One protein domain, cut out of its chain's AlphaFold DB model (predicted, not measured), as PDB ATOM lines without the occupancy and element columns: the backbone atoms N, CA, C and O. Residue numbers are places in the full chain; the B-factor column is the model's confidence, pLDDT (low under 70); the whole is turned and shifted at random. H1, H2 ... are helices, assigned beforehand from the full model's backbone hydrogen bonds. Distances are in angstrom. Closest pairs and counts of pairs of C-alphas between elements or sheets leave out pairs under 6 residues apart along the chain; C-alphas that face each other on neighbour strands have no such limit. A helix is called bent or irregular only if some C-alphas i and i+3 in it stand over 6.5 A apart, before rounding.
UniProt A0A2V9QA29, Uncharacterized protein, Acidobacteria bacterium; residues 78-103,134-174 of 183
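Overview. This is residues 78 to 103 and 134 to 174 of the 183 residues of an uncharacterized protein of Acidobacteria bacterium (UniProt A0A2V9QA29). Three helices lie side by side in a loose row, with H3 in the middle, H1 along one side of it and H2 along the other; H3 runs opposite ways to both of its neighbours. H2 and H3 form a helical hairpin, while H1, the longest helix, is joined to H2 only across a cut, and a short tail, residues 170 to 174, follows H3. The printed part has 67 residues with three named helices, in the order H1, H2, H3, and no named strand; its class is all helix. The whole is loose, with a radius of gyration of the C-alphas of 13.6 A, and elongated, with spans of 40 by 25 by 15 A.

Along the chain. Find C-alpha 78 at (-26.932, 22.808, -40.243); from there H1, residues 78 to 102, runs 36.4 A to C-alpha 102 at (-15.292, 50.698, -19.997). Past the cut, look for Ile 135, where H2 begins; it holds residues 135 to 148 and is 21.0 A long from first to last C-alpha. H2 is only just irregular: C-alphas 136 and 139 are 6.6 A apart. Go on to Trp 153, the first residue of H3, which holds residues 153 to 169 and runs 25.5 A to C-alpha 169 at (-13.423, 20.937, -36.595). H3 is also only just irregular, with C-alphas 156 and 159 6.9 A apart, and it has a kink of 32 degrees near residue 160.

Arrangement. Start at Cys 88 in H1 and look across to Phe 160 in H3: their C-alphas, 5.7 A apart, are the closest of the two helices. H1 and H3 touch at a shallow tilt of 24 degrees and run opposite ways. H2 and H3 touch too, and the closest C-alphas are those of Ala 146 and Ala 154, at 6.0 A. These two helices run opposite ways at a shallow tilt of 16 degrees. H1 and H2 are apart. In H1 every O i to N i+4 pair is within hydrogen-bond range; in H2 you will find 8 of 10 such pairs within range, and in H3 9 of 13.

Size, cuts and confidence. The two C-alphas farthest apart are those of Ser 102 and Thr 174, at 43.4 A. Residues 104 to 133 are not printed, and the gap from C-alpha 103 to C-alpha 134 is 33.0 A. The link from H2 to H3 is tight, with 4 residues; the link from H1 to H2 is the one across the cut. In the B-factor column the mean pLDDT of the printed part is 73.7; the model's confidence is low, under 70, at residues 97 to 103, 134 to 137, 149 and 168 to 174.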
ATOM      1  N   VAL A  78     -27.571  21.661 -39.575       81.75
ATOM      2  CA  VAL A  78     -26.932  22.808 -40.243       81.75
ATOM      3  C   VAL A  78     -27.541  24.129 -39.771       81.75
ATOM      4  O   VAL A  78     -26.810  25.075 -39.471       81.75
ATOM      5  N   VAL A  79     -28.870  24.213 -39.683       84.56
ATOM      6  CA  VAL A  79     -29.558  25.422 -39.205       84.56
ATOM      7  C   VAL A  79     -29.248  25.682 -37.729       84.56
ATOM      8  O   VAL A  79     -28.877  26.801 -37.381       84.56
ATOM      9  N   ALA A  80     -29.327  24.661 -36.879       82.06
ATOM     10  CA  ALA A  80     -29.022  24.744 -35.454       82.06
ATOM     11  C   ALA A  80     -27.568  25.174 -35.218       82.06
ATOM     12  O   ALA A  80     -27.329  26.079 -34.425       82.06
ATOM     13  N   LYS A  81     -26.608  24.618 -35.970       80.31
ATOM     14  CA  LYS A  81     -25.201  25.044 -35.954       80.31
ATOM     15  C   LYS A  81     -25.060  26.521 -36.316       80.31
ATOM     16  O   LYS A  81     -24.388  27.257 -35.602       80.31
ATOM     17  N   ARG A  82     -25.702  26.978 -37.399       83.69
ATOM     18  CA  ARG A  82     -25.653  28.394 -37.816       83.69
ATOM     19  C   ARG A  82     -26.244  29.322 -36.761       83.69
ATOM     20  O   ARG A  82     -25.672  30.376 -36.496       83.69
ATOM     21  N   LEU A  83     -27.371  28.942 -36.163       85.56
ATOM     22  CA  LEU A  83     -27.993  29.707 -35.084       85.56
ATOM     23  C   LEU A  83     -27.095  29.751 -33.849       85.56
ATOM     24  O   LEU A  83     -26.897  30.827 -33.295       85.56
ATOM     25  N   LEU A  84     -26.503  28.622 -33.465       85.12
ATOM     26  CA  LEU A  84     -25.583  28.536 -32.337       85.12
ATOM     27  C   LEU A  84     -24.345  29.412 -32.562       85.12
ATOM     28  O   LEU A  84     -24.031  30.235 -31.711       85.12
ATOM     29  N   LEU A  85     -23.711  29.327 -33.737       83.38
ATOM     30  CA  LEU A  85     -22.593  30.200 -34.116       83.38
ATOM     31  C   LEU A  85     -22.989  31.677 -34.089       83.38
ATOM     32  O   LEU A  85     -22.234  32.500 -33.577       83.38
ATOM     33  N   LYS A  86     -24.181  32.017 -34.596       82.88
ATOM     34  CA  LYS A  86     -24.706  33.386 -34.547       82.88
ATOM     35  C   LYS A  86     -24.855  33.851 -33.099       82.88
ATOM     36  O   LYS A  86     -24.389  34.937 -32.779       82.88
ATOM     37  N   ILE A  87     -25.443  33.039 -32.220       83.25
ATOM     38  CA  ILE A  87     -25.586  33.359 -30.792       83.25
ATOM     39  C   ILE A  87     -24.212  33.549 -30.146       83.25
ATOM     40  O   ILE A  87     -23.993  34.569 -29.499       83.25
ATOM     41  N   CYS A  88     -23.268  32.628 -30.364       83.75
ATOM     42  CA  CYS A  88     -21.907  32.755 -29.844       83.75
ATOM     43  C   CYS A  88     -21.244  34.048 -30.324       83.75
ATOM     44  O   CYS A  88     -20.663  34.765 -29.518       83.75
ATOM     45  N   TYR A  89     -21.374  34.379 -31.609       82.56
ATOM     46  CA  TYR A  89     -20.836  35.611 -32.171       82.56
ATOM     47  C   TYR A  89     -21.456  36.848 -31.517       82.56
ATOM     48  O   TYR A  89     -20.725  37.726 -31.072       82.56
ATOM     49  N   TYR A  90     -22.785  36.904 -31.388       82.88
ATOM     50  CA  TYR A  90     -23.457  38.022 -30.722       82.88
ATOM     51  C   TYR A  90     -23.017  38.167 -29.267       82.88
ATOM     52  O   TYR A  90     -22.706  39.277 -28.858       82.88
ATOM     53  N   VAL A  91     -22.940  37.071 -28.508       80.62
ATOM     54  CA  VAL A  91     -22.494  37.102 -27.106       80.62
ATOM     55  C   VAL A  91     -21.045  37.573 -26.998       80.62
ATOM     56  O   VAL A  91     -20.735  38.418 -26.164       80.62
ATOM     57  N   VAL A  92     -20.152  37.082 -27.858       80.62
ATOM     58  CA  VAL A  92     -18.754  37.532 -27.875       80.62
ATOM     59  C   VAL A  92     -18.687  39.025 -28.201       80.62
ATOM     60  O   VAL A  92     -18.039  39.772 -27.476       80.62
ATOM     61  N   PHE A  93     -19.385  39.488 -29.240       78.62
ATOM     62  CA  PHE A  93     -19.359  40.895 -29.647       78.62
ATOM     63  C   PHE A  93     -19.987  41.836 -28.620       78.62
ATOM     64  O   PHE A  93     -19.454  42.922 -28.406       78.62
ATOM     65  N   THR A  94     -21.077  41.445 -27.960       77.19
ATOM     66  CA  THR A  94     -21.693  42.273 -26.913       77.19
ATOM     67  C   THR A  94     -20.805  42.350 -25.681       77.19
ATOM     68  O   THR A  94     -20.582  43.445 -25.172       77.19
ATOM     69  N   VAL A  95     -20.226  41.232 -25.235       71.31
ATOM     70  CA  VAL A  95     -19.312  41.209 -24.082       71.31
ATOM     71  C   VAL A  95     -18.037  42.004 -24.376       71.31
ATOM     72  O   VAL A  95     -17.634  42.829 -23.556       71.31
ATOM     73  N   VAL A  96     -17.436  41.825 -25.557       70.19
ATOM     74  CA  VAL A  96     -16.261  42.599 -25.993       70.19
ATOM     75  C   VAL A  96     -16.607  44.082 -26.149       70.19
ATOM     76  O   VAL A  96     -15.821  44.929 -25.737       70.19
ATOM     77  N   GLY A  97     -17.774  44.417 -26.705       66.44
ATOM     78  CA  GLY A  97     -18.234  45.797 -26.871       66.44
ATOM     79  C   GLY A  97     -18.458  46.507 -25.536       66.44
ATOM     80  O   GLY A  97     -17.969  47.619 -25.339       66.44
ATOM     81  N   CYS A  98     -19.113  45.842 -24.582       66.75
ATOM     82  CA  CYS A  98     -19.299  46.356 -23.225       66.75
ATOM     83  C   CYS A  98     -17.959  46.520 -22.491       66.75
ATOM     84  O   CYS A  98     -17.723  47.565 -21.886       66.75
ATOM     85  N   ALA A  99     -17.049  45.546 -22.590       63.91
ATOM     86  CA  ALA A  99     -15.711  45.653 -22.003       63.91
ATOM     87  C   ALA A  99     -14.883  46.779 -22.655       63.91
ATOM     88  O   ALA A  99     -14.236  47.563 -21.967       63.91
ATOM     89  N   GLY A 100     -14.950  46.918 -23.980       58.47
ATOM     90  CA  GLY A 100     -14.294  47.995 -24.725       58.47
ATOM     91  C   GLY A 100     -14.832  49.388 -24.385       58.47
ATOM     92  O   GLY A 100     -14.073  50.352 -24.417       58.47
ATOM     93  N   SER A 101     -16.110  49.495 -24.006       58.91
ATOM     94  CA  SER A 101     -16.728  50.762 -23.589       58.91
ATOM     95  C   SER A 101     -16.280  51.250 -22.203       58.91
ATOM     96  O   SER A 101     -16.307  52.453 -21.945       58.91
ATOM     97  N   SER A 102     -15.822  50.348 -21.325       54.66
ATOM     98  CA  SER A 102     -15.292  50.698 -19.997       54.66
ATOM     99  C   SER A 102     -13.775  50.938 -19.993       54.66
ATOM    100  O   SER A 102     -13.235  51.522 -19.050       54.66
ATOM    101  N   LEU A 103     -13.077  50.551 -21.065       53.69
ATOM    102  CA  LEU A 103     -11.661  50.833 -21.274       53.69
ATOM    103  C   LEU A 103     -11.462  52.318 -21.625       53.69
ATOM    104  O   LEU A 103     -11.533  52.728 -22.786       53.69
ATOM    105  N   GLY A 134      -2.971  20.699 -31.554       51.09
ATOM    106  CA  GLY A 134      -4.346  20.294 -31.329       51.09
ATOM    107  C   GLY A 134      -5.067  21.235 -30.370       51.09
ATOM    108  O   GLY A 134      -4.455  21.895 -29.526       51.09
ATOM    109  N   ILE A 135      -6.393  21.241 -30.487       53.34
ATOM    110  CA  ILE A 135      -7.390  21.995 -29.701       53.34
ATOM    111  C   ILE A 135      -7.018  22.131 -28.198       53.34
ATOM    112  O   ILE A 135      -7.388  23.102 -27.547       53.34
ATOM    113  N   SER A 136      -6.237  21.185 -27.673       55.56
ATOM    114  CA  SER A 136      -5.589  21.163 -26.359       55.56
ATOM    115  C   SER A 136      -4.792  22.425 -25.960       55.56
ATOM    116  O   SER A 136      -4.957  22.895 -24.837       55.56
ATOM    117  N   HIS A 137      -3.953  23.020 -26.823       68.25
ATOM    118  CA  HIS A 137      -2.971  24.023 -26.349       68.25
ATOM    119  C   HIS A 137      -3.377  25.497 -26.520       68.25
ATOM    120  O   HIS A 137      -2.893  26.352 -25.776       68.25
ATOM    121  N   TRP A 138      -4.275  25.835 -27.453       78.31
ATOM    122  CA  TRP A 138      -4.658  27.240 -27.678       78.31
ATOM    123  C   TRP A 138      -5.470  27.819 -26.513       78.31
ATOM    124  O   TRP A 138      -5.327  28.994 -26.185       78.31
ATOM    125  N   SER A 139      -6.291  26.989 -25.868       82.94
ATOM    126  CA  SER A 139      -7.138  27.386 -24.741       82.94
ATOM    127  C   SER A 139      -6.304  27.736 -23.508       82.94
ATOM    128  O   SER A 139      -6.549  28.754 -22.862       82.94
ATOM    129  N   ILE A 140      -5.256  26.949 -23.245       83.19
ATOM    130  CA  ILE A 140      -4.266  27.199 -22.191       83.19
ATOM    131  C   ILE A 140      -3.508  28.500 -22.480       83.19
ATOM    132  O   ILE A 140      -3.368  29.342 -21.593       83.19
ATOM    133  N   ASN A 141      -3.078  28.712 -23.727       78.69
ATOM    134  CA  ASN A 141      -2.396  29.946 -24.129       78.69
ATOM    135  C   ASN A 141      -3.298  31.181 -23.987       78.69
ATOM    136  O   ASN A 141      -2.845  32.231 -23.527       78.69
ATOM    137  N   TYR A 142      -4.580  31.053 -24.330       79.94
ATOM    138  CA  TYR A 142      -5.569  32.116 -24.182       79.94
ATOM    139  C   TYR A 142      -5.831  32.457 -22.707       79.94
ATOM    140  O   TYR A 142      -5.836  33.633 -22.342       79.94
ATOM    141  N   LEU A 143      -5.968  31.451 -21.837       84.62
ATOM    142  CA  LEU A 143      -6.077  31.653 -20.387       84.62
ATOM    143  C   LEU A 143      -4.816  32.302 -19.804       84.62
ATOM    144  O   LEU A 143      -4.914  33.243 -19.015       84.62
ATOM    145  N   GLY A 144      -3.634  31.855 -20.234       79.44
ATOM    146  CA  GLY A 144      -2.357  32.443 -19.832       79.44
ATOM    147  C   GLY A 144      -2.234  33.912 -20.243       79.44
ATOM    148  O   GLY A 144      -1.781  34.738 -19.450       79.44
ATOM    149  N   TRP A 145      -2.687  34.267 -21.448       81.25
ATOM    150  CA  TRP A 145      -2.771  35.660 -21.890       81.25
ATOM    151  C   TRP A 145      -3.782  36.468 -21.069       81.25
ATOM    152  O   TRP A 145      -3.470  37.578 -20.633       81.25
ATOM    153  N   ALA A 146      -4.972  35.922 -20.818       80.44
ATOM    154  CA  ALA A 146      -6.012  36.602 -20.055       80.44
ATOM    155  C   ALA A 146      -5.560  36.894 -18.615       80.44
ATOM    156  O   ALA A 146      -5.787  37.989 -18.107       80.44
ATOM    157  N   TYR A 147      -4.859  35.942 -17.989       80.50
ATOM    158  CA  TYR A 147      -4.244  36.119 -16.674       80.50
ATOM    159  C   TYR A 147      -3.151  37.197 -16.694       80.50
ATOM    160  O   TYR A 147      -3.209  38.144 -15.914       80.50
ATOM    161  N   LYS A 148      -2.193  37.115 -17.631       71.38
ATOM    162  CA  LYS A 148      -1.084  38.083 -17.737       71.38
ATOM    163  C   LYS A 148      -1.541  39.506 -18.069       71.38
ATOM    164  O   LYS A 148      -0.899  40.461 -17.652       71.38
ATOM    165  N   SER A 149      -2.626  39.649 -18.827       69.75
ATOM    166  CA  SER A 149      -3.172  40.952 -19.228       69.75
ATOM    167  C   SER A 149      -4.175  41.537 -18.226       69.75
ATOM    168  O   SER A 149      -4.663  42.642 -18.448       69.75
ATOM    169  N   GLY A 150      -4.505  40.816 -17.146       73.38
ATOM    170  CA  GLY A 150      -5.508  41.240 -16.161       73.38
ATOM    171  C   GLY A 150      -6.948  41.262 -16.695       73.38
ATOM    172  O   GLY A 150      -7.851  41.771 -16.033       73.38
ATOM    173  N   ASN A 151      -7.194  40.702 -17.884       72.44
ATOM    174  CA  ASN A 151      -8.496  40.702 -18.544       72.44
ATOM    175  C   ASN A 151      -9.351  39.515 -18.079       72.44
ATOM    176  O   ASN A 151      -9.575  38.557 -18.818       72.44
ATOM    177  N   ILE A 152      -9.861  39.589 -16.849       79.62
ATOM    178  CA  ILE A 152     -10.684  38.528 -16.234       79.62
ATOM    179  C   ILE A 152     -11.942  38.224 -17.071       79.62
ATOM    180  O   ILE A 152     -12.353  37.072 -17.187       79.62
ATOM    181  N   TRP A 153     -12.518  39.230 -17.738       78.19
ATOM    182  CA  TRP A 153     -13.688  39.064 -18.610       78.19
ATOM    183  C   TRP A 153     -13.442  38.090 -19.778       78.19
ATOM    184  O   TRP A 153     -14.371  37.417 -20.228       78.19
ATOM    185  N   ALA A 154     -12.192  37.955 -20.235       75.50
ATOM    186  CA  ALA A 154     -11.824  37.049 -21.318       75.50
ATOM    187  C   ALA A 154     -12.052  35.575 -20.942       75.50
ATOM    188  O   ALA A 154     -12.295  34.756 -21.828       75.50
ATOM    189  N   TRP A 155     -12.051  35.240 -19.647       83.31
ATOM    190  CA  TRP A 155     -12.335  33.889 -19.152       83.31
ATOM    191  C   TRP A 155     -13.785  33.492 -19.443       83.31
ATOM    192  O   TRP A 155     -14.047  32.355 -19.829       83.31
ATOM    193  N   GLY A 156     -14.715  34.450 -19.357       81.62
ATOM    194  CA  GLY A 156     -16.126  34.242 -19.693       81.62
ATOM    195  C   GLY A 156     -16.373  33.947 -21.177       81.62
ATOM    196  O   GLY A 156     -17.377  33.328 -21.517       81.62
ATOM    197  N   LEU A 157     -15.445  34.326 -22.064       81.94
ATOM    198  CA  LEU A 157     -15.530  34.023 -23.497       81.94
ATOM    199  C   LEU A 157     -15.029  32.625 -23.864       81.94
ATOM    200  O   LEU A 157     -15.415  32.095 -24.907       81.94
ATOM    201  N   LEU A 158     -14.186  32.018 -23.024       85.19
ATOM    202  CA  LEU A 158     -13.588  30.712 -23.285       85.19
ATOM    203  C   LEU A 158     -14.611  29.619 -23.664       85.19
ATOM    204  O   LEU A 158     -14.365  28.944 -24.665       85.19
ATOM    205  N   PRO A 159     -15.751  29.430 -22.962       84.12
ATOM    206  CA  PRO A 159     -16.718  28.398 -23.341       84.12
ATOM    207  C   PRO A 159     -17.318  28.628 -24.736       84.12
ATOM    208  O   PRO A 159     -17.537  27.668 -25.471       84.12
ATOM    209  N   PHE A 160     -17.525  29.882 -25.145       81.44
ATOM    210  CA  PHE A 160     -18.040  30.208 -26.477       81.44
ATOM    211  C   PHE A 160     -16.990  29.966 -27.561       81.44
ATOM    212  O   PHE A 160     -17.313  29.421 -28.614       81.44
ATOM    213  N   LEU A 161     -15.727  30.309 -27.294       80.12
ATOM    214  CA  LEU A 161     -14.614  30.040 -28.208       80.12
ATOM    215  C   LEU A 161     -14.362  28.534 -28.365       80.12
ATOM    216  O   LEU A 161     -14.163  28.064 -29.481       80.12
ATOM    217  N   MET A 162     -14.444  27.770 -27.271       81.69
ATOM    218  CA  MET A 162     -14.408  26.303 -27.292       81.69
ATOM    219  C   MET A 162     -15.547  25.726 -28.131       81.69
ATOM    220  O   MET A 162     -15.315  24.842 -28.953       81.69
ATOM    221  N   LEU A 163     -16.766  26.245 -27.960       78.94
ATOM    222  CA  LEU A 163     -17.928  25.790 -28.719       78.94
ATOM    223  C   LEU A 163     -17.771  26.080 -30.216       78.94
ATOM    224  O   LEU A 163     -18.035  25.206 -31.037       78.94
ATOM    225  N   ILE A 164     -17.281  27.268 -30.579       79.56
ATOM    226  CA  ILE A 164     -16.972  27.623 -31.969       79.56
ATOM    227  C   ILE A 164     -15.889  26.691 -32.532       79.56
ATOM    228  O   ILE A 164     -16.093  26.112 -33.596       79.56
ATOM    229  N   ALA A 165     -14.782  26.480 -31.812       76.31
ATOM    230  CA  ALA A 165     -13.694  25.599 -32.247       76.31
ATOM    231  C   ALA A 165     -14.158  24.140 -32.437       76.31
ATOM    232  O   ALA A 165     -13.786  23.475 -33.406       76.31
ATOM    233  N   ALA A 166     -15.022  23.642 -31.550       75.94
ATOM    234  CA  ALA A 166     -15.615  22.313 -31.676       75.94
ATOM    235  C   ALA A 166     -16.561  22.206 -32.890       75.94
ATOM    236  O   ALA A 166     -16.598  21.174 -33.556       75.94
ATOM    237  N   LEU A 167     -17.294  23.274 -33.218       72.94
ATOM    238  CA  LEU A 167     -18.170  23.329 -34.395       72.94
ATOM    239  C   LEU A 167     -17.391  23.467 -35.713       72.94
ATOM    240  O   LEU A 167     -17.884  23.029 -36.756       72.94
ATOM    241  N   ASP A 168     -16.202  24.067 -35.677       68.94
ATOM    242  CA  ASP A 168     -15.345  24.293 -36.847       68.94
ATOM    243  C   ASP A 168     -14.592  23.017 -37.273       68.94
ATOM    244  O   ASP A 168     -14.496  22.695 -38.455       68.94
ATOM    245  N   THR A 169     -14.161  22.192 -36.314       60.59
ATOM    246  CA  THR A 169     -13.423  20.937 -36.595       60.59
ATOM    247  C   THR A 169     -14.242  19.896 -37.367       60.59
ATOM    248  O   THR A 169     -13.687  19.154 -38.183       60.59
ATOM    249  N   GLN A 170     -15.571  19.893 -37.204       54.47
ATOM    250  CA  GLN A 170     -16.493  19.072 -38.004       54.47
ATOM    251  C   GLN A 170     -16.535  19.466 -39.490       54.47
ATOM    252  O   GLN A 170     -17.049  18.707 -40.310       54.47
ATOM    253  N   GLU A 171     -16.018  20.642 -39.850       52.62
ATOM    254  CA  GLU A 171     -16.017  21.181 -41.210       52.62
ATOM    255  C   GLU A 171     -14.664  21.067 -41.914       52.62
ATOM    256  O   GLU A 171     -14.516  21.613 -43.009       52.62
ATOM    257  N   SER A 172     -13.711  20.312 -41.344       46.56
ATOM    258  CA  SER A 172     -12.474  19.912 -42.023       46.56
ATOM    259  C   SER A 172     -12.796  19.008 -43.221       46.56
ATOM    260  O   SER A 172     -12.622  17.792 -43.229       46.56
ATOM    261  N   LYS A 173     -13.307  19.639 -44.279       43.19
ATOM    262  CA  LYS A 173     -13.268  19.134 -45.638       43.19
ATOM    263  C   LYS A 173     -11.835  18.692 -45.859       43.19
ATOM    264  O   LYS A 173     -10.914  19.497 -45.737       43.19
ATOM    265  N   THR A 174     -11.657  17.421 -46.189       44.19
ATOM    266  CA  THR A 174     -10.461  16.957 -46.876       44.19
ATOM    267  C   THR A 174     -10.319  17.862 -48.095       44.19
ATOM    268  O   THR A 174     -11.093  17.757 -49.050       44.19
TER     269      THR A 174